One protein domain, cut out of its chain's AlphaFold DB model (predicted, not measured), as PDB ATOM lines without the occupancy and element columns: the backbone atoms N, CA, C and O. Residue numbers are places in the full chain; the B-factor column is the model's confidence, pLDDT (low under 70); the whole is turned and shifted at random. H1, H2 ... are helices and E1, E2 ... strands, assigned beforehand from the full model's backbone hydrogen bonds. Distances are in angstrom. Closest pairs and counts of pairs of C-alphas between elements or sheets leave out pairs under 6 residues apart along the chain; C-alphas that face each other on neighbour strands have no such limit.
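This is residues 468 to 628 of the 1140 residues of the protein "Peptidase M60 domain-containing protein" of Ligilactobacillus aviarius (UniProt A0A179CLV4). Two strongly twisted sheets of four strands, only partly face to face, make a loose sandwich in which E3 of one runs near E4 of the other and E7 comes close to E1. H5 packs at one end of this body, H4 lies beyond it at one end of the longest axis, and H1 and H2 lie along one side. The 161 printed residues hold six named helices and eight named strands, in the order H1 H2 H3 H4 H5 E1 E2 E3 E4 E5 E6 E7 H6 E8, a mixed class of helices and strands. One sheet runs E4 E1 E8 E6 and is mixed; the other runs E3 E2 E5 E7 and is antiparallel throughout. The whole is compact, with a radius of gyration of the C-alphas of 16.1 A, and elongated, spanning 49 by 31 by 27 A.

H1, residues 468 to 473, and H2, residues 480 to 489, are close but not clearly touching, the C-alphas of Thr 468 and Ser 483 being closest at 5.8 A; they stand at a steep tilt of 54 degrees, opposite ways. H3, residues 497 to 500, and H4, residues 506 to 519, are close but not clearly touching, with C-alphas 498 and 509 closest at 6.4 A. H5, residues 534 to 539, is about perpendicular to H4 at 85 degrees; their closest C-alphas, 516 and 536, are 7.6 A apart. Every O i to N i+4 pair is within hydrogen-bond range in H1, H2, H4 and H5; H3 and H6, residues 615 to 618, are too short for such a pair. In the curled sheet E4 E1 E8 E6, E1, residues 543 to 551, is an inner strand. E4, residues 581 to 588, bends by 67 degrees at residue 585 and is antiparallel to E1, with N 546 and O 584 2.9 A apart. E8, residues 621 to 627, is parallel to E1, with N 551 and O 623 2.9 A apart, and antiparallel to E6, residues 602 to 604, with N 603 and O 626 2.9 A apart. H6 only grazes this sheet. In the other sheet E2, residues 561 to 566, and E3, residues 569 to 575, form a hairpin, with N 564 and O 572 2.9 A apart. E5, residues 590 to 595, is antiparallel to E2, with N 565 and O 593 2.8 A apart, and to E7, residues 608 to 611, with N 592 and O 609 2.8 A apart. H1, H2 and H3 only graze this sheet, while H5 stands up from it, only just over E5 with 3 C-alphas, at a height over the sheet of 9.4 A. Between the sheets, the closest C-alphas of E1 and E7 are 546 and 611, 5.6 A, and those of E3 and E4 are 574 and 582, 5.9 A. H4 and E1 are apart.

H1 begins at C-alpha 468, (8.950, -30.736, 47.005). From first to last C-alpha, H1 is 8.9 A long, H2 14.3 A, H3 5.3 A, H4 20.2 A, H5 8.7 A and H6 6.2 A. E1 measures 26.0 A, E2 16.8 A, E3 17.8 A, E4 19.7 A, E5 16.3 A, E6 6.9 A, E7 10.3 A and E8 18.7 A. E1 begins at C-alpha 543, (21.877, -29.924, 29.054), and E8 ends at C-alpha 627, (5.364, -7.738, 48.111).

The two C-alphas farthest apart, those of Val 524 and Ser 555, are 50.8 A apart. The printed part has no cut. The link from H4 to H5, with 14 residues, is long. The mean pLDDT of the printed part is 88.7; residues 615 to 622 and 627 to 628 are under 70.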
ATOM      1  N   THR A 468      10.111 -31.634  47.173       93.62
ATOM      2  CA  THR A 468       8.950 -30.736  47.005       93.62
ATOM      3  C   THR A 468       8.396 -30.730  45.578       93.62
ATOM      4  O   THR A 468       7.177 -30.737  45.378       93.62
ATOM      5  N   THR A 469       9.273 -30.747  44.574       91.19
ATOM      6  CA  THR A 469       8.869 -30.729  43.165       91.19
ATOM      7  C   THR A 469       8.307 -32.064  42.704       91.19
ATOM      8  O   THR A 469       7.185 -32.067  42.217       91.19
ATOM      9  N   ILE A 470       8.966 -33.204  42.946       93.38
ATOM     10  CA  ILE A 470       8.398 -34.513  42.556       93.38
ATOM     11  C   ILE A 470       7.055 -34.804  43.234       93.38
ATOM     12  O   ILE A 470       6.181 -35.404  42.613       93.38
ATOM     13  N   MET A 471       6.853 -34.328  44.468       92.56
ATOM     14  CA  MET A 471       5.552 -34.386  45.139       92.56
ATOM     15  C   MET A 471       4.507 -33.544  44.398       92.56
ATOM     16  O   MET A 471       3.377 -33.990  44.217       92.56
ATOM     17  N   THR A 472       4.889 -32.362  43.912       88.38
ATOM     18  CA  THR A 472       4.028 -31.515  43.074       88.38
ATOM     19  C   THR A 472       3.698 -32.195  41.739       88.38
ATOM     20  O   THR A 472       2.523 -32.236  41.368       88.38
ATOM     21  N   GLU A 473       4.675 -32.815  41.064       87.00
ATOM     22  CA  GLU A 473       4.453 -33.518  39.787       87.00
ATOM     23  C   GLU A 473       3.540 -34.748  39.935       87.00
ATOM     24  O   GLU A 473       2.705 -35.002  39.067       87.00
ATOM     25  N   ILE A 474       3.602 -35.487  41.055       88.44
ATOM     26  CA  ILE A 474       2.636 -36.573  41.320       88.44
ATOM     27  C   ILE A 474       1.258 -36.074  41.800       88.44
ATOM     28  O   ILE A 474       0.401 -36.879  42.182       88.44
ATOM     29  N   GLY A 475       1.009 -34.761  41.777       88.56
ATOM     30  CA  GLY A 475      -0.251 -34.139  42.184       88.56
ATOM     31  C   GLY A 475      -0.495 -34.170  43.695       88.56
ATOM     32  O   GLY A 475      -1.644 -34.318  44.124       88.56
ATOM     33  N   LYS A 476       0.577 -34.066  44.488       90.00
ATOM     34  CA  LYS A 476       0.581 -33.804  45.937       90.00
ATOM     35  C   LYS A 476       1.083 -32.387  46.213       90.00
ATOM     36  O   LYS A 476       1.387 -31.614  45.309       90.00
ATOM     37  N   THR A 477       1.114 -32.002  47.482       86.75
ATOM     38  CA  THR A 477       1.627 -30.701  47.923       86.75
ATOM     39  C   THR A 477       2.101 -30.859  49.364       86.75
ATOM     40  O   THR A 477       1.243 -30.946  50.242       86.75
ATOM     41  N   PRO A 478       3.419 -30.947  49.618       84.62
ATOM     42  CA  PRO A 478       3.936 -31.002  50.979       84.62
ATOM     43  C   PRO A 478       3.620 -29.721  51.755       84.62
ATOM     44  O   PRO A 478       3.402 -28.655  51.163       84.62
ATOM     45  N   GLU A 479       3.625 -29.797  53.080       88.00
ATOM     46  CA  GLU A 479       3.429 -28.622  53.920       88.00
ATOM     47  C   GLU A 479       4.517 -27.569  53.663       88.00
ATOM     48  O   GLU A 479       5.717 -27.849  53.678       88.00
ATOM     49  N   PHE A 480       4.096 -26.311  53.483       85.19
ATOM     50  CA  PHE A 480       4.996 -25.197  53.167       85.19
ATOM     51  C   PHE A 480       6.222 -25.077  54.103       85.19
ATOM     52  O   PHE A 480       7.311 -24.824  53.578       85.19
ATOM     53  N   PRO A 481       6.124 -25.294  55.436       91.75
ATOM     54  CA  PRO A 481       7.288 -25.301  56.323       91.75
ATOM     55  C   PRO A 481       8.326 -26.386  56.002       91.75
ATOM     56  O   PRO A 481       9.514 -26.129  56.172       91.75
ATOM     57  N   LEU A 482       7.925 -27.565  55.508       92.69
ATOM     58  CA  LEU A 482       8.859 -28.638  55.133       92.69
ATOM     59  C   LEU A 482       9.650 -28.245  53.888       92.69
ATOM     60  O   LEU A 482      10.881 -28.275  53.898       92.69
ATOM     61  N   SER A 483       8.955 -27.780  52.850       90.31
ATOM     62  CA  SER A 483       9.592 -27.253  51.641       90.31
ATOM     63  C   SER A 483      10.472 -26.037  51.944       90.31
ATOM     64  O   SER A 483      11.549 -25.889  51.376       90.31
ATOM     65  N   GLN A 484      10.047 -25.149  52.848       90.50
ATOM     66  CA  GLN A 484      10.866 -24.019  53.291       90.50
ATOM     67  C   GLN A 484      12.126 -24.489  54.032       90.50
ATOM     68  O   GLN A 484      13.210 -23.984  53.738       90.50
ATOM     69  N   ALA A 485      12.006 -25.468  54.932       93.25
ATOM     70  CA  ALA A 485      13.130 -26.027  55.678       93.25
ATOM     71  C   ALA A 485      14.152 -26.719  54.762       93.25
ATOM     72  O   ALA A 485      15.347 -26.491  54.928       93.25
ATOM     73  N   ALA A 486      13.709 -27.485  53.759       93.75
ATOM     74  CA  ALA A 486      14.601 -28.121  52.785       93.75
ATOM     75  C   ALA A 486      15.413 -27.084  51.982       93.75
ATOM     76  O   ALA A 486      16.638 -27.178  51.875       93.75
ATOM     77  N   ARG A 487      14.765 -26.002  51.520       91.69
ATOM     78  CA  ARG A 487      15.468 -24.879  50.867       91.69
ATOM     79  C   ARG A 487      16.423 -24.135  51.804       91.69
ATOM     80  O   ARG A 487      17.472 -23.690  51.349       91.69
ATOM     81  N   GLN A 488      16.088 -24.003  53.089       92.19
ATOM     82  CA  GLN A 488      16.939 -23.351  54.097       92.19
ATOM     83  C   GLN A 488      18.153 -24.201  54.500       92.19
ATOM     84  O   GLN A 488      19.236 -23.647  54.677       92.19
ATOM     85  N   LYS A 489      18.006 -25.531  54.583       94.94
ATOM     86  CA  LYS A 489      19.126 -26.489  54.674       94.94
ATOM     87  C   LYS A 489      20.027 -26.459  53.436       94.94
ATOM     88  O   LYS A 489      21.195 -26.822  53.525       94.94
ATOM     89  N   GLN A 490      19.476 -26.011  52.307       94.19
ATOM     90  CA  GLN A 490      20.055 -26.133  50.972       94.19
ATOM     91  C   GLN A 490      20.193 -27.605  50.541       94.19
ATOM     92  O   GLN A 490      21.212 -28.010  49.983       94.19
ATOM     93  N   ASP A 491      19.141 -28.394  50.783       96.44
ATOM     94  CA  ASP A 491      19.016 -29.766  50.284       96.44
ATOM     95  C   ASP A 491      19.034 -29.791  48.738       96.44
ATOM     96  O   ASP A 491      18.611 -28.841  48.065       96.44
ATOM     97  N   LYS A 492      19.534 -30.880  48.143       96.25
ATOM     98  CA  LYS A 492      19.614 -31.032  46.681       96.25
ATOM     99  C   LYS A 492      18.251 -31.402  46.110       96.25
ATOM    100  O   LYS A 492      17.722 -32.471  46.413       96.25
ATOM    101  N   VAL A 493      17.694 -30.549  45.254       95.69
ATOM    102  CA  VAL A 493      16.431 -30.859  44.571       95.69
ATOM    103  C   VAL A 493      16.652 -31.997  43.578       95.69
ATOM    104  O   VAL A 493      17.666 -32.050  42.875       95.69
ATOM    105  N   VAL A 494      15.691 -32.911  43.525       97.06
ATOM    106  CA  VAL A 494      15.669 -34.044  42.595       97.06
ATOM    107  C   VAL A 494      14.452 -33.963  41.680       97.06
ATOM    108  O   VAL A 494      13.436 -33.359  42.029       97.06
ATOM    109  N   ASN A 495      14.534 -34.596  40.513       95.50
ATOM    110  CA  ASN A 495      13.363 -34.846  39.674       95.50
ATOM    111  C   ASN A 495      13.463 -36.210  38.973       95.50
ATOM    112  O   ASN A 495      14.555 -36.777  38.875       95.50
ATOM    113  N   PHE A 496      12.334 -36.747  38.511       95.31
ATOM    114  CA  PHE A 496      12.288 -37.982  37.726       95.31
ATOM    115  C   PHE A 496      12.998 -37.767  36.383       95.31
ATOM    116  O   PHE A 496      12.662 -36.826  35.661       95.31
ATOM    117  N   LEU A 497      13.938 -38.637  36.009       96.19
ATOM    118  CA  LEU A 497      14.735 -38.458  34.791       96.19
ATOM    119  C   LEU A 497      13.874 -38.299  33.524       96.19
ATOM    120  O   LEU A 497      14.077 -37.343  32.780       96.19
ATOM    121  N   TRP A 498      12.875 -39.161  33.299       94.38
ATOM    122  CA  TRP A 498      12.018 -39.037  32.109       94.38
ATOM    123  C   TRP A 498      11.138 -37.773  32.113       94.38
ATOM    124  O   TRP A 498      10.875 -37.216  31.054       94.38
ATOM    125  N   TYR A 499      10.756 -37.239  33.282       90.75
ATOM    126  CA  TYR A 499      10.048 -35.949  33.359       90.75
ATOM    127  C   TYR A 499      10.932 -34.781  32.877       90.75
ATOM    128  O   TYR A 499      10.436 -33.794  32.339       90.75
ATOM    129  N   LEU A 500      12.255 -34.895  33.035       93.00
ATOM    130  CA  LEU A 500      13.223 -33.927  32.513       93.00
ATOM    131  C   LEU A 500      13.513 -34.113  31.014       93.00
ATOM    132  O   LEU A 500      14.063 -33.209  30.385       93.00
ATOM    133  N   MET A 501      13.147 -35.267  30.447       93.56
ATOM    134  CA  MET A 501      13.394 -35.649  29.053       93.56
ATOM    135  C   MET A 501      12.088 -35.991  28.293       93.56
ATOM    136  O   MET A 501      12.004 -37.068  27.698       93.56
ATOM    137  N   PRO A 502      11.045 -35.127  28.304       89.94
ATOM    138  CA  PRO A 502       9.713 -35.431  27.757       89.94
ATOM    139  C   PRO A 502       9.657 -35.673  26.238       89.94
ATOM    140  O   PRO A 502       8.597 -36.030  25.718       89.94
ATOM    141  N   LYS A 503      10.754 -35.460  25.495       86.62
ATOM    142  CA  LYS A 503      10.863 -35.838  24.072       86.62
ATOM    143  C   LYS A 503      11.654 -37.115  23.817       86.62
ATOM    144  O   LYS A 503      11.564 -37.645  22.708       86.62
ATOM    145  N   ALA A 504      12.418 -37.600  24.789       92.69
ATOM    146  CA  ALA A 504      13.239 -38.788  24.627       92.69
ATOM    147  C   ALA A 504      12.387 -40.065  24.635       92.69
ATOM    148  O   ALA A 504      11.450 -40.222  25.425       92.69
ATOM    149  N   SER A 505      12.739 -41.005  23.762       93.94
ATOM    150  CA  SER A 505      12.143 -42.338  23.744       93.94
ATOM    151  C   SER A 505      12.580 -43.173  24.953       93.94
ATOM    152  O   SER A 505      13.608 -42.911  25.584       93.94
ATOM    153  N   TYR A 506      11.816 -44.231  25.251       94.25
ATOM    154  CA  TYR A 506      12.096 -45.148  26.362       94.25
ATOM    155  C   TYR A 506      13.553 -45.646  26.379       94.25
ATOM    156  O   TYR A 506      14.175 -45.690  27.439       94.25
ATOM    157  N   SER A 507      14.107 -45.996  25.214       95.25
ATOM    158  CA  SER A 507      15.462 -46.540  25.080       95.25
ATOM    159  C   SER A 507      16.564 -45.487  25.220       95.25
ATOM    160  O   SER A 507      17.644 -45.818  25.708       95.25
ATOM    161  N   GLU A 508      16.314 -44.231  24.845       96.31
ATOM    162  CA  GLU A 508      17.245 -43.120  25.080       96.31
ATOM    163  C   GLU A 508      17.365 -42.831  26.581       96.31
ATOM    164  O   GLU A 508      18.475 -42.794  27.112       96.31
ATOM    165  N   VAL A 509      16.234 -42.733  27.288       97.06
ATOM    166  CA  VAL A 509      16.229 -42.527  28.747       97.06
ATOM    167  C   VAL A 509      16.795 -43.738  29.485       97.06
ATOM    168  O   VAL A 509      17.632 -43.566  30.368       97.06
ATOM    169  N   TYR A 510      16.447 -44.966  29.089       95.56
ATOM    170  CA  TYR A 510      17.006 -46.159  29.726       95.56
ATOM    171  C   TYR A 510      18.524 -46.270  29.516       95.56
ATOM    172  O   TYR A 510      19.249 -46.661  30.426       95.56
ATOM    173  N   SER A 511      19.045 -45.845  28.359       95.81
ATOM    174  CA  SER A 511      20.497 -45.778  28.138       95.81
ATOM    175  C   SER A 511      21.182 -44.824  29.126       95.81
ATOM    176  O   SER A 511      22.243 -45.151  29.651       95.81
ATOM    177  N   VAL A 512      20.550 -43.688  29.450       96.94
ATOM    178  CA  VAL A 512      21.022 -42.763  30.496       96.94
ATOM    179  C   VAL A 512      20.974 -43.412  31.887       96.94
ATOM    180  O   VAL A 512      21.936 -43.275  32.645       96.94
ATOM    181  N   VAL A 513      19.916 -44.163  32.218       95.88
ATOM    182  CA  VAL A 513      19.828 -44.932  33.480       95.88
ATOM    183  C   VAL A 513      20.970 -45.946  33.591       95.88
ATOM    184  O   VAL A 513      21.595 -46.038  34.649       95.88
ATOM    185  N   GLN A 514      21.343 -46.625  32.503       93.19
ATOM    186  CA  GLN A 514      22.464 -47.570  32.542       93.19
ATOM    187  C   GLN A 514      23.830 -46.892  32.713       93.19
ATOM    188  O   GLN A 514      24.727 -47.512  33.280       93.19
ATOM    189  N   GLU A 515      24.022 -45.639  32.287       94.94
ATOM    190  CA  GLU A 515      25.234 -44.882  32.648       94.94
ATOM    191  C   GLU A 515      25.198 -44.400  34.112       94.94
ATOM    192  O   GLU A 515      26.226 -44.441  34.790       94.94
ATOM    193  N   LEU A 516      24.024 -44.029  34.644       94.25
ATOM    194  CA  LEU A 516      23.853 -43.713  36.070       94.25
ATOM    195  C   LEU A 516      24.183 -44.920  36.962       94.25
ATOM    196  O   LEU A 516      24.945 -44.769  37.913       94.25
ATOM    197  N   ALA A 517      23.691 -46.117  36.630       91.25
ATOM    198  CA  ALA A 517      23.940 -47.345  37.395       91.25
ATOM    199  C   ALA A 517      25.403 -47.834  37.325       91.25
ATOM    200  O   ALA A 517      25.873 -48.538  38.218       91.25
ATOM    201  N   LYS A 518      26.169 -47.438  36.296       90.31
ATOM    202  CA  LYS A 518      27.633 -47.637  36.263       90.31
ATOM    203  C   LYS A 518      28.381 -46.655  37.168       90.31
ATOM    204  O   LYS A 518      29.453 -46.995  37.665       90.31
ATOM    205  N   ALA A 519      27.856 -45.442  37.336       89.62
ATOM    206  CA  ALA A 519      28.465 -44.389  38.146       89.62
ATOM    207  C   ALA A 519      28.114 -44.506  39.641       89.62
ATOM    208  O   ALA A 519      28.946 -44.175  40.486       89.62
ATOM    209  N   ASP A 520      26.915 -44.994  39.967       87.69
ATOM    210  CA  ASP A 520      26.453 -45.262  41.328       87.69
ATOM    211  C   ASP A 520      26.099 -46.753  41.501       87.69
ATOM    212  O   ASP A 520      24.989 -47.164  41.156       87.69
ATOM    213  N   PRO A 521      26.999 -47.580  42.070       81.69
ATOM    214  CA  PRO A 521      26.755 -49.011  42.271       81.69
ATOM    215  C   PRO A 521      25.715 -49.315  43.366       81.69
ATOM    216  O   PRO A 521      25.487 -50.485  43.672       81.69
ATOM    217  N   ASN A 522      25.110 -48.292  43.981       84.06
ATOM    218  CA  ASN A 522      23.988 -48.438  44.908       84.06
ATOM    219  C   ASN A 522      22.625 -48.301  44.203       84.06
ATOM    220  O   ASN A 522      21.615 -48.636  44.815       84.06
ATOM    221  N   LEU A 523      22.587 -47.836  42.945       88.56
ATOM    222  CA  LEU A 523      21.374 -47.798  42.126       88.56
ATOM    223  C   LEU A 523      21.066 -49.211  41.611       88.56
ATOM    224  O   LEU A 523      21.622 -49.666  40.612       88.56
ATOM    225  N   VAL A 524      20.185 -49.911  42.321       87.75
ATOM    226  CA  VAL A 524      19.761 -51.293  42.049       87.75
ATOM    227  C   VAL A 524      18.374 -51.340  41.394       87.75
ATOM    228  O   VAL A 524      18.015 -52.341  40.775       87.75
ATOM    229  N   TYR A 525      17.591 -50.265  41.472       87.56
ATOM    230  CA  TYR A 525      16.317 -50.127  40.769       87.56
ATOM    231  C   TYR A 525      16.444 -49.246  39.510       87.56
ATOM    232  O   TYR A 525      16.275 -48.031  39.557       87.56
ATOM    233  N   ASP A 526      16.736 -49.872  38.364       86.75
ATOM    234  CA  ASP A 526      16.990 -49.212  37.072       86.75
ATOM    235  C   ASP A 526      15.703 -48.873  36.287       86.75
ATOM    236  O   ASP A 526      15.376 -49.451  35.249       86.75
ATOM    237  N   SER A 527      14.937 -47.909  36.793       92.94
ATOM    238  CA  SER A 527      13.728 -47.384  36.141       92.94
ATOM    239  C   SER A 527      14.001 -46.066  35.403       92.94
ATOM    240  O   SER A 527      14.786 -45.242  35.880       92.94
ATOM    241  N   ASN A 528      13.288 -45.779  34.306       95.38
ATOM    242  CA  ASN A 528      13.347 -44.461  33.645       95.38
ATOM    243  C   ASN A 528      12.860 -43.308  34.548       95.38
ATOM    244  O   ASN A 528      13.126 -42.136  34.274       95.38
ATOM    245  N   PHE A 529      12.191 -43.632  35.657       95.44
ATOM    246  CA  PHE A 529      11.817 -42.689  36.710       95.44
ATOM    247  C   PHE A 529      12.880 -42.557  37.816       95.44
ATOM    248  O   PHE A 529      12.578 -42.029  38.882       95.44
ATOM    249  N   THR A 530      14.131 -42.966  37.573       96.44
ATOM    250  CA  THR A 530      15.267 -42.705  38.478       96.44
ATOM    251  C   THR A 530      15.331 -41.217  38.848       96.44
ATOM    252  O   THR A 530      15.310 -40.347  37.973       96.44
ATOM    253  N   LEU A 531      15.423 -40.904  40.146       97.06
ATOM    254  CA  LEU A 531      15.537 -39.525  40.636       97.06
ATOM    255  C   LEU A 531      16.974 -39.012  40.470       97.06
ATOM    256  O   LEU A 531      17.911 -39.526  41.092       97.06
ATOM    257  N   VAL A 532      17.145 -37.945  39.695       96.94
ATOM    258  CA  VAL A 532      18.450 -37.331  39.399       96.94
ATOM    259  C   VAL A 532      18.581 -35.932  40.000       96.94
ATOM    260  O   VAL A 532      17.599 -35.197  40.108       96.94
ATOM    261  N   THR A 533      19.804 -35.560  40.384       95.94
ATOM    262  CA  THR A 533      20.178 -34.169  40.698       95.94
ATOM    263  C   THR A 533      20.845 -33.497  39.488       95.94
ATOM    264  O   THR A 533      21.414 -34.194  38.640       95.94
ATOM    265  N   PRO A 534      20.898 -32.150  39.448       95.88
ATOM    266  CA  PRO A 534      21.682 -31.398  38.465       95.88
ATOM    267  C   PRO A 534      23.175 -31.755  38.358       95.88
ATOM    268  O   PRO A 534      23.806 -31.424  37.358       95.88
ATOM    269  N   ASP A 535      23.761 -32.414  39.366       95.19
ATOM    270  CA  ASP A 535      25.155 -32.881  39.305       95.19
ATOM    271  C   ASP A 535      25.298 -34.125  38.419       95.19
ATOM    272  O   ASP A 535      26.276 -34.268  37.685       95.19
ATOM    273  N   GLN A 536      24.309 -35.022  38.477       95.50
ATOM    274  CA  GLN A 536      24.324 -36.305  37.775       95.50
ATOM    275  C   GLN A 536      24.041 -36.122  36.280       95.50
ATOM    276  O   GLN A 536      24.746 -36.676  35.441       95.50
ATOM    277  N   THR A 537      23.066 -35.281  35.932       95.62
ATOM    278  CA  THR A 537      22.762 -34.920  34.536       95.62
ATOM    279  C   THR A 537      23.915 -34.155  33.883       95.62
ATOM    280  O   THR A 537      24.269 -34.437  32.737       95.62
ATOM    281  N   LYS A 538      24.582 -33.267  34.634       94.81
ATOM    282  CA  LYS A 538      25.796 -32.560  34.199       94.81
ATOM    283  C   LYS A 538      26.942 -33.515  33.866       94.81
ATOM    284  O   LYS A 538      27.593 -33.327  32.843       94.81
ATOM    285  N   ALA A 539      27.181 -34.534  34.695       95.25
ATOM    286  CA  ALA A 539      28.216 -35.543  34.442       95.25
ATOM    287  C   ALA A 539      27.971 -36.336  33.142       95.25
ATOM    288  O   ALA A 539      28.919 -36.804  32.515       95.25
ATOM    289  N   LEU A 540      26.710 -36.427  32.712       95.31
ATOM    290  CA  LEU A 540      26.266 -37.092  31.484       95.31
ATOM    291  C   LEU A 540      26.090 -36.119  30.300       95.31
ATOM    292  O   LEU A 540      25.632 -36.520  29.235       95.31
ATOM    293  N   ASN A 541      26.477 -34.846  30.463       94.88
ATOM    294  CA  ASN A 541      26.323 -33.757  29.484       94.88
ATOM    295  C   ASN A 541      24.874 -33.499  29.021       94.88
ATOM    296  O   ASN A 541      24.651 -32.890  27.973       94.88
ATOM    297  N   LEU A 542      23.887 -33.916  29.816       94.75
ATOM    298  CA  LEU A 542      22.473 -33.677  29.554       94.75
ATOM    299  C   LEU A 542      22.143 -32.229  29.918       94.75
ATOM    300  O   LEU A 542      21.956 -31.909  31.091       94.75
ATOM    301  N   ASN A 543      22.094 -31.360  28.907       92.88
ATOM    302  CA  ASN A 543      21.877 -29.924  29.054       92.88
ATOM    303  C   ASN A 543      20.662 -29.455  28.243       92.88
ATOM    304  O   ASN A 543      20.474 -29.861  27.098       92.88
ATOM    305  N   GLY A 544      19.892 -28.535  28.817       90.81
ATOM    306  CA  GLY A 544      18.775 -27.848  28.183       90.81
ATOM    307  C   GLY A 544      18.951 -26.328  28.196       90.81
ATOM    308  O   GLY A 544      20.057 -25.783  28.322       90.81
ATOM    309  N   LYS A 545      17.827 -25.620  28.077       88.94
ATOM    310  CA  LYS A 545      17.747 -24.159  28.212       88.94
ATOM    311  C   LYS A 545      16.724 -23.815  29.283       88.94
ATOM    312  O   LYS A 545      15.611 -24.318  29.226       88.94
ATOM    313  N   LEU A 546      17.056 -22.893  30.181       88.06
ATOM    314  CA  LEU A 546      16.095 -22.260  31.083       88.06
ATOM    315  C   LEU A 546      15.548 -20.978  30.438       88.06
ATOM    316  O   LEU A 546      16.334 -20.123  30.027       88.06
ATOM    317  N   ASN A 547      14.223 -20.808  30.393       86.06
ATOM    318  CA  ASN A 547      13.592 -19.484  30.304       86.06
ATOM    319  C   ASN A 547      12.726 -19.289  31.558       86.06
ATOM    320  O   ASN A 547      11.957 -20.183  31.907       86.06
ATOM    321  N   LEU A 548      12.840 -18.133  32.204       86.19
ATOM    322  CA  LEU A 548      12.096 -17.746  33.404       86.19
ATOM    323  C   LEU A 548      11.421 -16.393  33.143       86.19
ATOM    324  O   LEU A 548      12.081 -15.453  32.690       86.19
ATOM    325  N   THR A 549      10.128 -16.290  33.447       87.44
ATOM    326  CA  THR A 549       9.382 -15.024  33.448       87.44
ATOM    327  C   THR A 549       9.004 -14.683  34.881       87.44
ATOM    328  O   THR A 549       8.369 -15.481  35.570       87.44
ATOM    329  N   ILE A 550       9.395 -13.493  35.327       86.81
ATOM    330  CA  ILE A 550       9.028 -12.937  36.627       86.81
ATOM    331  C   ILE A 550       7.920 -11.907  36.386       86.81
ATOM    332  O   ILE A 550       8.154 -10.876  35.750       86.81
ATOM    333  N   TYR A 551       6.709 -12.197  36.859       86.38
ATOM    334  CA  TYR A 551       5.574 -11.276  36.795       86.38
ATOM    335  C   TYR A 551       5.576 -10.298  37.973       86.38
ATOM    336  O   TYR A 551       6.214 -10.527  39.001       86.38
ATOM    337  N   ASP A 552       4.849  -9.192  37.791       84.81
ATOM    338  CA  ASP A 552       4.726  -8.087  38.749       84.81
ATOM    339  C   ASP A 552       6.086  -7.506  39.190       84.81
ATOM    340  O   ASP A 552       6.272  -7.051  40.317       84.81
ATOM    341  N   LEU A 553       7.050  -7.511  38.256       84.62
ATOM    342  CA  LEU A 553       8.433  -7.097  38.473       84.62
ATOM    343  C   LEU A 553       8.548  -5.625  38.936       84.62
ATOM    344  O   LEU A 553       8.156  -4.719  38.190       84.62
ATOM    345  N   PRO A 554       9.184  -5.349  40.091       86.12
ATOM    346  CA  PRO A 554       9.587  -4.003  40.473       86.12
ATOM    347  C   PRO A 554      10.539  -3.394  39.438       86.12
ATOM    348  O   PRO A 554      11.497  -4.030  38.998       86.12
ATOM    349  N   SER A 555      10.348  -2.120  39.095       83.50
ATOM    350  CA  SER A 555      11.214  -1.416  38.134       83.50
ATOM    351  C   SER A 555      12.688  -1.338  38.568       83.50
ATOM    352  O   SER A 555      13.569  -1.180  37.726       83.50
ATOM    353  N   SER A 556      12.970  -1.506  39.864       86.75
ATOM    354  CA  SER A 556      14.312  -1.608  40.453       86.75
ATOM    355  C   SER A 556      15.023  -2.948  40.206       86.75
ATOM    356  O   SER A 556      16.237  -3.026  40.414       86.75
ATOM    357  N   TRP A 557      14.300  -3.995  39.784       88.56
ATOM    358  CA  TRP A 557      14.844  -5.339  39.539       88.56
ATOM    359  C   TRP A 557      15.345  -5.533  38.098       88.56
ATOM    360  O   TRP A 557      16.117  -6.453  37.841       88.56
ATOM    361  N   ALA A 558      14.970  -4.663  37.155       91.12
ATOM    362  CA  ALA A 558      15.496  -4.707  35.791       91.12
ATOM    363  C   ALA A 558      17.030  -4.529  35.783       91.12
ATOM    364  O   ALA A 558      17.571  -3.623  36.419       91.12
ATOM    365  N   GLY A 559      17.744  -5.412  35.083       90.69
ATOM    366  CA  GLY A 559      19.210  -5.455  35.065       90.69
ATOM    367  C   GLY A 559      19.859  -5.991  36.351       90.69
ATOM    368  O   GLY A 559      21.086  -6.008  36.440       90.69
ATOM    369  N   LYS A 560      19.076  -6.432  37.345       93.44
ATOM    370  CA  LYS A 560      19.577  -7.176  38.512       93.44
ATOM    371  C   LYS A 560      19.702  -8.665  38.191       93.44
ATOM    372  O   LYS A 560      19.335  -9.115  37.108       93.44
ATOM    373  N   THR A 561      20.235  -9.425  39.139       92.88
ATOM    374  CA  THR A 561      20.558 -10.845  38.979       92.88
ATOM    375  C   THR A 561      19.890 -11.709  40.041       92.88
ATOM    376  O   THR A 561      19.842 -11.298  41.195       92.88
ATOM    377  N   ILE A 562      19.462 -12.915  39.662       91.50
ATOM    378  CA  ILE A 562      19.016 -13.996  40.561       91.50
ATOM    379  C   ILE A 562      19.850 -15.248  40.263       91.50
ATOM    380  O   ILE A 562      20.185 -15.512  39.107       91.50
ATOM    381  N   ASN A 563      20.190 -16.032  41.281       93.00
ATOM    382  CA  ASN A 563      20.975 -17.260  41.136       93.00
ATOM    383  C   ASN A 563      20.077 -18.500  41.058       93.00
ATOM    384  O   ASN A 563      19.132 -18.625  41.838       93.00
ATOM    385  N   ILE A 564      20.427 -19.445  40.180       93.06
ATOM    386  CA  ILE A 564      19.929 -20.828  40.239       93.06
ATOM    387  C   ILE A 564      20.901 -21.689  41.053       93.06
ATOM    388  O   ILE A 564      22.121 -21.576  40.905       93.06
ATOM    389  N   MET A 565      20.360 -22.543  41.916       92.81
ATOM    390  CA  MET A 565      21.106 -23.280  42.936       92.81
ATOM    391  C   MET A 565      20.823 -24.782  42.864       92.81
ATOM    392  O   MET A 565      19.664 -25.188  42.756       92.81
ATOM    393  N   ASN A 566      21.863 -25.605  43.003       91.38
ATOM    394  CA  ASN A 566      21.726 -27.011  43.393       91.38
ATOM    395  C   ASN A 566      22.301 -27.171  44.807       91.38
ATOM    396  O   ASN A 566      23.521 -27.157  44.995       91.38
ATOM    397  N   GLY A 567      21.421 -27.243  45.804       90.50
ATOM    398  CA  GLY A 567      21.800 -27.090  47.205       90.50
ATOM    399  C   GLY A 567      22.596 -25.801  47.442       90.50
ATOM    400  O   GLY A 567      22.190 -24.723  47.006       90.50
ATOM    401  N   ASN A 568      23.751 -25.890  48.107       90.56
ATOM    402  CA  ASN A 568      24.615 -24.731  48.370       90.56
ATOM    403  C   ASN A 568      25.325 -24.180  47.112       90.56
ATOM    404  O   ASN A 568      25.872 -23.079  47.156       90.56
ATOM    405  N   GLN A 569      25.359 -24.923  45.997       92.31
ATOM    406  CA  GLN A 569      26.142 -24.557  44.814       92.31
ATOM    407  C   GLN A 569      25.356 -23.647  43.863       92.31
ATOM    408  O   GLN A 569      24.348 -24.063  43.288       92.31
ATOM    409  N   VAL A 570      25.883 -22.443  43.606       92.31
ATOM    410  CA  VAL A 570      25.439 -21.596  42.485       92.31
ATOM    411  C   VAL A 570      25.742 -22.323  41.172       92.31
ATOM    412  O   VAL A 570      26.899 -22.604  40.860       92.31
ATOM    413  N   TYR A 571      24.701 -22.640  40.407       88.62
ATOM    414  CA  TYR A 571      24.803 -23.304  39.103       88.62
ATOM    415  C   TYR A 571      24.807 -22.320  37.929       88.62
ATOM    416  O   TYR A 571      25.285 -22.649  36.846       88.62
ATOM    417  N   GLY A 572      24.298 -21.109  38.148       90.62
ATOM    418  CA  GLY A 572      24.269 -20.036  37.166       90.62
ATOM    419  C   GLY A 572      23.559 -18.801  37.708       90.62
ATOM    420  O   GLY A 572      22.879 -18.855  38.734       90.62
ATOM    421  N   THR A 573      23.700 -17.691  36.990       93.12
ATOM    422  CA  THR A 573      23.124 -16.396  37.361       93.12
ATOM    423  C   THR A 573      22.310 -15.854  36.191       93.12
ATOM    424  O   THR A 573      22.806 -15.740  35.071       93.12
ATOM    425  N   LEU A 574      21.044 -15.543  36.450       90.81
ATOM    426  CA  LEU A 574      20.079 -14.998  35.502       90.81
ATOM    427  C   LEU A 574      20.013 -13.479  35.659       90.81
ATOM    428  O   LEU A 574      19.620 -12.995  36.719       90.81
ATOM    429  N   THR A 575      20.340 -12.728  34.608       93.00
ATOM    430  CA  THR A 575      20.078 -11.281  34.559       93.00
ATOM    431  C   THR A 575      18.628 -11.033  34.150       93.00
ATOM    432  O   THR A 575      18.183 -11.527  33.114       93.00
ATOM    433  N   ILE A 576      17.898 -10.264  34.953       91.50
ATOM    434  CA  ILE A 576      16.477  -9.961  34.767       91.50
ATOM    435  C   ILE A 576      16.311  -8.890  33.680       91.50
ATOM    436  O   ILE A 576      16.800  -7.766  33.822       91.50
ATOM    437  N   GLY A 577      15.601  -9.213  32.600       91.75
ATOM    438  CA  GLY A 577      15.215  -8.259  31.562       91.75
ATOM    439  C   GLY A 577      14.181  -7.241  32.048       91.75
ATOM    440  O   GLY A 577      13.418  -7.487  32.982       91.75
ATOM    441  N   SER A 578      14.107  -6.086  31.383       89.50
ATOM    442  CA  SER A 578      13.129  -5.028  31.695       89.50
ATOM    443  C   SER A 578      11.666  -5.424  31.443       89.50
ATOM    444  O   SER A 578      10.762  -4.675  31.796       89.50
ATOM    445  N   ASP A 579      11.429  -6.579  30.822       88.69
ATOM    446  CA  ASP A 579      10.122  -7.194  30.576       88.69
ATOM    447  C   ASP A 579       9.858  -8.421  31.476       88.69
ATOM    448  O   ASP A 579       8.990  -9.240  31.161       88.69
ATOM    449  N   GLY A 580      10.637  -8.579  32.555       86.94
ATOM    450  CA  GLY A 580      10.549  -9.690  33.506       86.94
ATOM    451  C   GLY A 580      11.188 -10.997  33.036       86.94
ATOM    452  O   GLY A 580      11.267 -11.941  33.823       86.94
ATOM    453  N   LYS A 581      11.655 -11.093  31.785       89.44
ATOM    454  CA  LYS A 581      12.206 -12.343  31.243       89.44
ATOM    455  C   LYS A 581      13.699 -12.464  31.492       89.44
ATOM    456  O   LYS A 581      14.452 -11.498  31.395       89.44
ATOM    457  N   CYS A 582      14.147 -13.685  31.739       88.75
ATOM    458  CA  CYS A 582      15.555 -14.052  31.767       88.75
ATOM    459  C   CYS A 582      15.739 -15.479  31.232       88.75
ATOM    460  O   CYS A 582      14.799 -16.276  31.195       88.75
ATOM    461  N   SER A 583      16.938 -15.806  30.755       88.56
ATOM    462  CA  SER A 583      17.220 -17.140  30.218       88.56
ATOM    463  C   SER A 583      18.689 -17.509  30.337       88.56
ATOM    464  O   SER A 583      19.546 -16.638  30.193       88.56
ATOM    465  N   LEU A 584      18.969 -18.800  30.506       89.62
ATOM    466  CA  LEU A 584      20.319 -19.354  30.540       89.62
ATOM    467  C   LEU A 584      20.384 -20.589  29.628       89.62
ATOM    468  O   LEU A 584      19.508 -21.453  29.673       89.62
ATOM    469  N   ASN A 585      21.401 -20.640  28.768       89.75
ATOM    470  CA  ASN A 585      21.634 -21.734  27.821       89.75
ATOM    471  C   ASN A 585      22.599 -22.766  28.413       89.75
ATOM    472  O   ASN A 585      23.439 -22.406  29.236       89.75
ATOM    473  N   ASN A 586      22.537 -24.008  27.922       90.38
ATOM    474  CA  ASN A 586      23.444 -25.093  28.311       90.38
ATOM    475  C   ASN A 586      23.467 -25.323  29.837       90.38
ATOM    476  O   ASN A 586      24.526 -25.459  30.454       90.38
ATOM    477  N   VAL A 587      22.276 -25.318  30.438       92.25
ATOM    478  CA  VAL A 587      22.063 -25.619  31.858       92.25
ATOM    479  C   VAL A 587      21.758 -27.109  31.976       92.25
ATOM    480  O   VAL A 587      20.895 -27.572  31.229       92.25
ATOM    481  N   PRO A 588      22.417 -27.869  32.867       94.88
ATOM    482  CA  PRO A 588      22.109 -29.281  33.059       94.88
ATOM    483  C   PRO A 588      20.626 -29.538  33.354       94.88
ATOM    484  O   PRO A 588      19.949 -28.713  33.967       94.88
ATOM    485  N   LEU A 589      20.106 -30.676  32.896       94.94
ATOM    486  CA  LEU A 589      18.714 -31.045  33.145       94.94
ATOM    487  C   LEU A 589      18.474 -31.248  34.644       94.94
ATOM    488  O   LEU A 589      19.326 -31.788  35.350       94.94
ATOM    489  N   GLY A 590      17.313 -30.841  35.144       94.81
ATOM    490  CA  GLY A 590      16.991 -30.962  36.565       94.81
ATOM    491  C   GLY A 590      16.188 -29.795  37.104       94.81
ATOM    492  O   GLY A 590      15.800 -28.883  36.375       94.81
ATOM    493  N   THR A 591      15.948 -29.825  38.409       94.00
ATOM    494  CA  THR A 591      15.274 -28.749  39.132       94.00
ATOM    495  C   THR A 591      16.265 -28.043  40.056       94.00
ATOM    496  O   THR A 591      17.137 -28.670  40.652       94.00
ATOM    497  N   TYR A 592      16.124 -26.725  40.163       93.94
ATOM    498  CA  TYR A 592      16.988 -25.820  40.914       93.94
ATOM    499  C   TYR A 592      16.158 -24.946  41.853       93.94
ATOM    500  O   TYR A 592      14.999 -24.655  41.550       93.94
ATOM    501  N   THR A 593      16.752 -24.455  42.942       93.56
ATOM    502  CA  THR A 593      16.147 -23.374  43.739       93.56
ATOM    503  C   THR A 593      16.645 -21.998  43.293       93.56
ATOM    504  O   THR A 593      17.774 -21.847  42.826       93.56
ATOM    505  N   LEU A 594      15.795 -20.982  43.428       91.88
ATOM    506  CA  LEU A 594      16.122 -19.578  43.188       91.88
ATOM    507  C   LEU A 594      16.617 -18.918  44.481       91.88
ATOM    508  O   LEU A 594      15.978 -19.035  45.529       91.88
ATOM    509  N   SER A 595      17.737 -18.195  44.410       90.81
ATOM    510  CA  SER A 595      18.295 -17.433  45.537       90.81
ATOM    511  C   SER A 595      18.905 -16.097  45.100       90.81
ATOM    512  O   SER A 595      19.057 -15.831  43.909       90.81
ATOM    513  N   GLY A 596      19.261 -15.244  46.067       87.00
ATOM    514  CA  GLY A 596      19.833 -13.924  45.784       87.00
ATOM    515  C   GLY A 596      18.826 -12.980  45.129       87.00
ATOM    516  O   GLY A 596      19.100 -12.432  44.067       87.00
ATOM    517  N   LEU A 597      17.645 -12.823  45.741       87.88
ATOM    518  CA  LEU A 597      16.665 -11.834  45.292       87.88
ATOM    519  C   LEU A 597      17.252 -10.410  45.413       87.88
ATOM    520  O   LEU A 597      17.969 -10.144  46.379       87.88
ATOM    521  N   PRO A 598      16.963  -9.485  44.474       87.62
ATOM    522  CA  PRO A 598      17.513  -8.126  44.505       87.62
ATOM    523  C   PRO A 598      17.135  -7.273  45.728       87.62
ATOM    524  O   PRO A 598      17.813  -6.279  45.989       87.62
ATOM    525  N   ASP A 599      16.083  -7.639  46.464       84.69
ATOM    526  CA  ASP A 599      15.768  -7.114  47.795       84.69
ATOM    527  C   ASP A 599      15.062  -8.174  48.667       84.69
ATOM    528  O   ASP A 599      14.683  -9.241  48.183       84.69
ATOM    529  N   ASN A 600      14.901  -7.866  49.959       81.31
ATOM    530  CA  ASN A 600      14.275  -8.742  50.957       81.31
ATOM    531  C   ASN A 600      12.772  -8.463  51.170       81.31
ATOM    532  O   ASN A 600      12.154  -9.119  52.003       81.31
ATOM    533  N   ASN A 601      12.186  -7.486  50.468       84.19
ATOM    534  CA  ASN A 601      10.805  -7.031  50.681       84.19
ATOM    535  C   ASN A 601       9.798  -7.772  49.782       84.19
ATOM    536  O   ASN A 601       8.587  -7.560  49.895       84.19
ATOM    537  N   HIS A 602      10.293  -8.613  48.872       84.25
ATOM    538  CA  HIS A 602       9.494  -9.445  47.981       84.25
ATOM    539  C   HIS A 602       9.809 -10.927  48.192       84.25
ATOM    540  O   HIS A 602      10.963 -11.325  48.353       84.25
ATOM    541  N   THR A 603       8.778 -11.765  48.121       84.19
ATOM    542  CA  THR A 603       8.899 -13.227  48.139       84.19
ATOM    543  C   THR A 603       8.358 -13.825  46.845       84.19
ATOM    544  O   THR A 603       7.477 -13.256  46.201       84.19
ATOM    545  N   LEU A 604       8.895 -14.977  46.443       83.88
ATOM    546  CA  LEU A 604       8.452 -15.682  45.241       83.88
ATOM    547  C   LEU A 604       7.238 -16.567  45.561       83.88
ATOM    548  O   LEU A 604       7.239 -17.267  46.575       83.88
ATOM    549  N   THR A 605       6.238 -16.629  44.677       82.50
ATOM    550  CA  THR A 605       5.179 -17.658  44.773       82.50
ATOM    551  C   THR A 605       5.706 -19.075  44.556       82.50
ATOM    552  O   THR A 605       5.151 -20.021  45.112       82.50
ATOM    553  N   ASN A 606       6.781 -19.229  43.780       84.94
ATOM    554  CA  ASN A 606       7.502 -20.482  43.599       84.94
ATOM    555  C   ASN A 606       9.016 -20.220  43.609       84.94
ATOM    556  O   ASN A 606       9.504 -19.341  42.903       84.94
ATOM    557  N   TYR A 607       9.754 -20.997  44.403       89.81
ATOM    558  CA  TYR A 607      11.213 -20.921  44.519       89.81
ATOM    559  C   TYR A 607      11.949 -21.961  43.661       89.81
ATOM    560  O   TYR A 607      13.177 -21.959  43.670       89.81
ATOM    561  N   TYR A 608      11.243 -22.840  42.947       91.31
ATOM    562  CA  TYR A 608      11.828 -23.907  42.132       91.31
ATOM    563  C   TYR A 608      11.677 -23.617  40.638       91.31
ATOM    564  O   TYR A 608      10.589 -23.254  40.198       91.31
ATOM    565  N   VAL A 609      12.737 -23.840  39.859       90.50
ATOM    566  CA  VAL A 609      12.726 -23.805  38.384       90.50
ATOM    567  C   VAL A 609      13.245 -25.128  37.826       90.50
ATOM    568  O   VAL A 609      14.231 -25.662  38.333       90.50
ATOM    569  N   THR A 610      12.605 -25.651  36.782       90.88
ATOM    570  CA  THR A 610      12.982 -26.922  36.138       90.88
ATOM    571  C   THR A 610      13.524 -26.669  34.731       90.88
ATOM    572  O   THR A 610      13.040 -25.789  34.022       90.88
ATOM    573  N   VAL A 611      14.539 -27.437  34.336       91.69
ATOM    574  CA  VAL A 611      15.176 -27.414  33.015       91.69
ATOM    575  C   VAL A 611      15.001 -28.780  32.356       91.69
ATOM    576  O   VAL A 611      15.470 -29.790  32.884       91.69
ATOM    577  N   THR A 612      14.330 -28.781  31.207       91.50
ATOM    578  CA  THR A 612      13.996 -29.951  30.380       91.50
ATOM    579  C   THR A 612      14.795 -29.975  29.072       91.50
ATOM    580  O   THR A 612      15.376 -28.959  28.670       91.50
ATOM    581  N   ASP A 613      14.816 -31.124  28.389       88.81
ATOM    582  CA  ASP A 613      15.357 -31.241  27.024       88.81
ATOM    583  C   ASP A 613      14.566 -30.386  26.013       88.81
ATOM    584  O   ASP A 613      15.150 -29.746  25.135       88.81
ATOM    585  N   ASP A 614      13.245 -30.295  26.186       84.00
ATOM    586  CA  ASP A 614      12.369 -29.439  25.401       84.00
ATOM    587  C   ASP A 614      11.995 -28.135  26.122       84.00
ATOM    588  O   ASP A 614      11.127 -28.145  27.005       84.00
ATOM    589  N   PRO A 615      12.528 -26.977  25.692       67.19
ATOM    590  CA  PRO A 615      12.130 -25.691  26.241       67.19
ATOM    591  C   PRO A 615      10.705 -25.268  25.842       67.19
ATOM    592  O   PRO A 615      10.211 -24.277  26.372       67.19
ATOM    593  N   ALA A 616      10.034 -25.957  24.911       67.00
ATOM    594  CA  ALA A 616       8.633 -25.675  24.591       67.00
ATOM    595  C   ALA A 616       7.636 -26.342  25.557       67.00
ATOM    596  O   ALA A 616       6.480 -25.921  25.599       67.00
ATOM    597  N   TYR A 617       8.067 -27.346  26.331       61.50
ATOM    598  CA  TYR A 617       7.170 -28.159  27.157       61.50
ATOM    599  C   TYR A 617       6.902 -27.555  28.545       61.50
ATOM    600  O   TYR A 617       5.768 -27.612  29.016       61.50
ATOM    601  N   MET A 618       7.919 -26.953  29.184       60.03
ATOM    602  CA  MET A 618       7.832 -26.472  30.578       60.03
ATOM    603  C   MET A 618       8.377 -25.050  30.841       60.03
ATOM    604  O   MET A 618       8.226 -24.545  31.955       60.03
ATOM    605  N   ASN A 619       8.968 -24.347  29.861       41.72
ATOM    606  CA  ASN A 619       9.680 -23.078  30.123       41.72
ATOM    607  C   ASN A 619       8.793 -21.824  30.211       41.72
ATOM    608  O   ASN A 619       9.066 -20.798  29.578       41.72
ATOM    609  N   SER A 620       7.780 -21.876  31.063       50.97
ATOM    610  CA  SER A 620       7.308 -20.686  31.761       50.97
ATOM    611  C   SER A 620       7.000 -21.069  33.208       50.97
ATOM    612  O   SER A 620       5.847 -21.192  33.627       50.97
ATOM    613  N   THR A 621       8.066 -21.298  33.989       57.88
ATOM    614  CA  THR A 621       7.966 -21.222  35.449       57.88
ATOM    615  C   THR A 621       7.623 -19.780  35.801       57.88
ATOM    616  O   THR A 621       8.499 -18.949  36.005       57.88
ATOM    617  N   ASP A 622       6.336 -19.473  35.772       65.75
ATOM    618  CA  ASP A 622       5.814 -18.126  35.928       65.75
ATOM    619  C   ASP A 622       5.810 -17.763  37.412       65.75
ATOM    620  O   ASP A 622       4.907 -18.128  38.171       65.75
ATOM    621  N   VAL A 623       6.866 -17.075  37.839       70.94
ATOM    622  CA  VAL A 623       7.049 -16.682  39.235       70.94
ATOM    623  C   VAL A 623       6.433 -15.305  39.448       70.94
ATOM    624  O   VAL A 623       6.774 -14.346  38.758       70.94
ATOM    625  N   ILE A 624       5.532 -15.205  40.420       76.19
ATOM    626  CA  ILE A 624       4.880 -13.953  40.815       76.19
ATOM    627  C   ILE A 624       5.568 -13.445  42.081       76.19
ATOM    628  O   ILE A 624       5.899 -14.235  42.974       76.19
ATOM    629  N   LEU A 625       5.782 -12.133  42.161       78.81
ATOM    630  CA  LEU A 625       6.338 -11.481  43.341       78.81
ATOM    631  C   LEU A 625       5.225 -11.050  44.298       78.81
ATOM    632  O   LEU A 625       4.428 -10.165  43.996       78.81
ATOM    633  N   ASN A 626       5.208 -11.641  45.491       77.12
ATOM    634  CA  ASN A 626       4.422 -11.131  46.607       77.12
ATOM    635  C   ASN A 626       5.246 -10.050  47.313       77.12
ATOM    636  O   ASN A 626       6.271 -10.363  47.921       77.12
ATOM    637  N   SER A 627       4.807  -8.794  47.263       65.06
ATOM    638  CA  SER A 627       5.364  -7.738  48.111       65.06
ATOM    639  C   SER A 627       4.852  -7.875  49.546       65.06
ATOM    640  O   SER A 627       3.665  -8.123  49.777       65.06
ATOM    641  N   GLU A 628       5.727  -7.680  50.531       55.59
ATOM    642  CA  GLU A 628       5.283  -7.507  51.912       55.59
ATOM    643  C   GLU A 628       4.556  -6.163  52.042       55.59
ATOM    644  O   GLU A 628       5.163  -5.090  52.086       55.59
TER     645      GLU A 628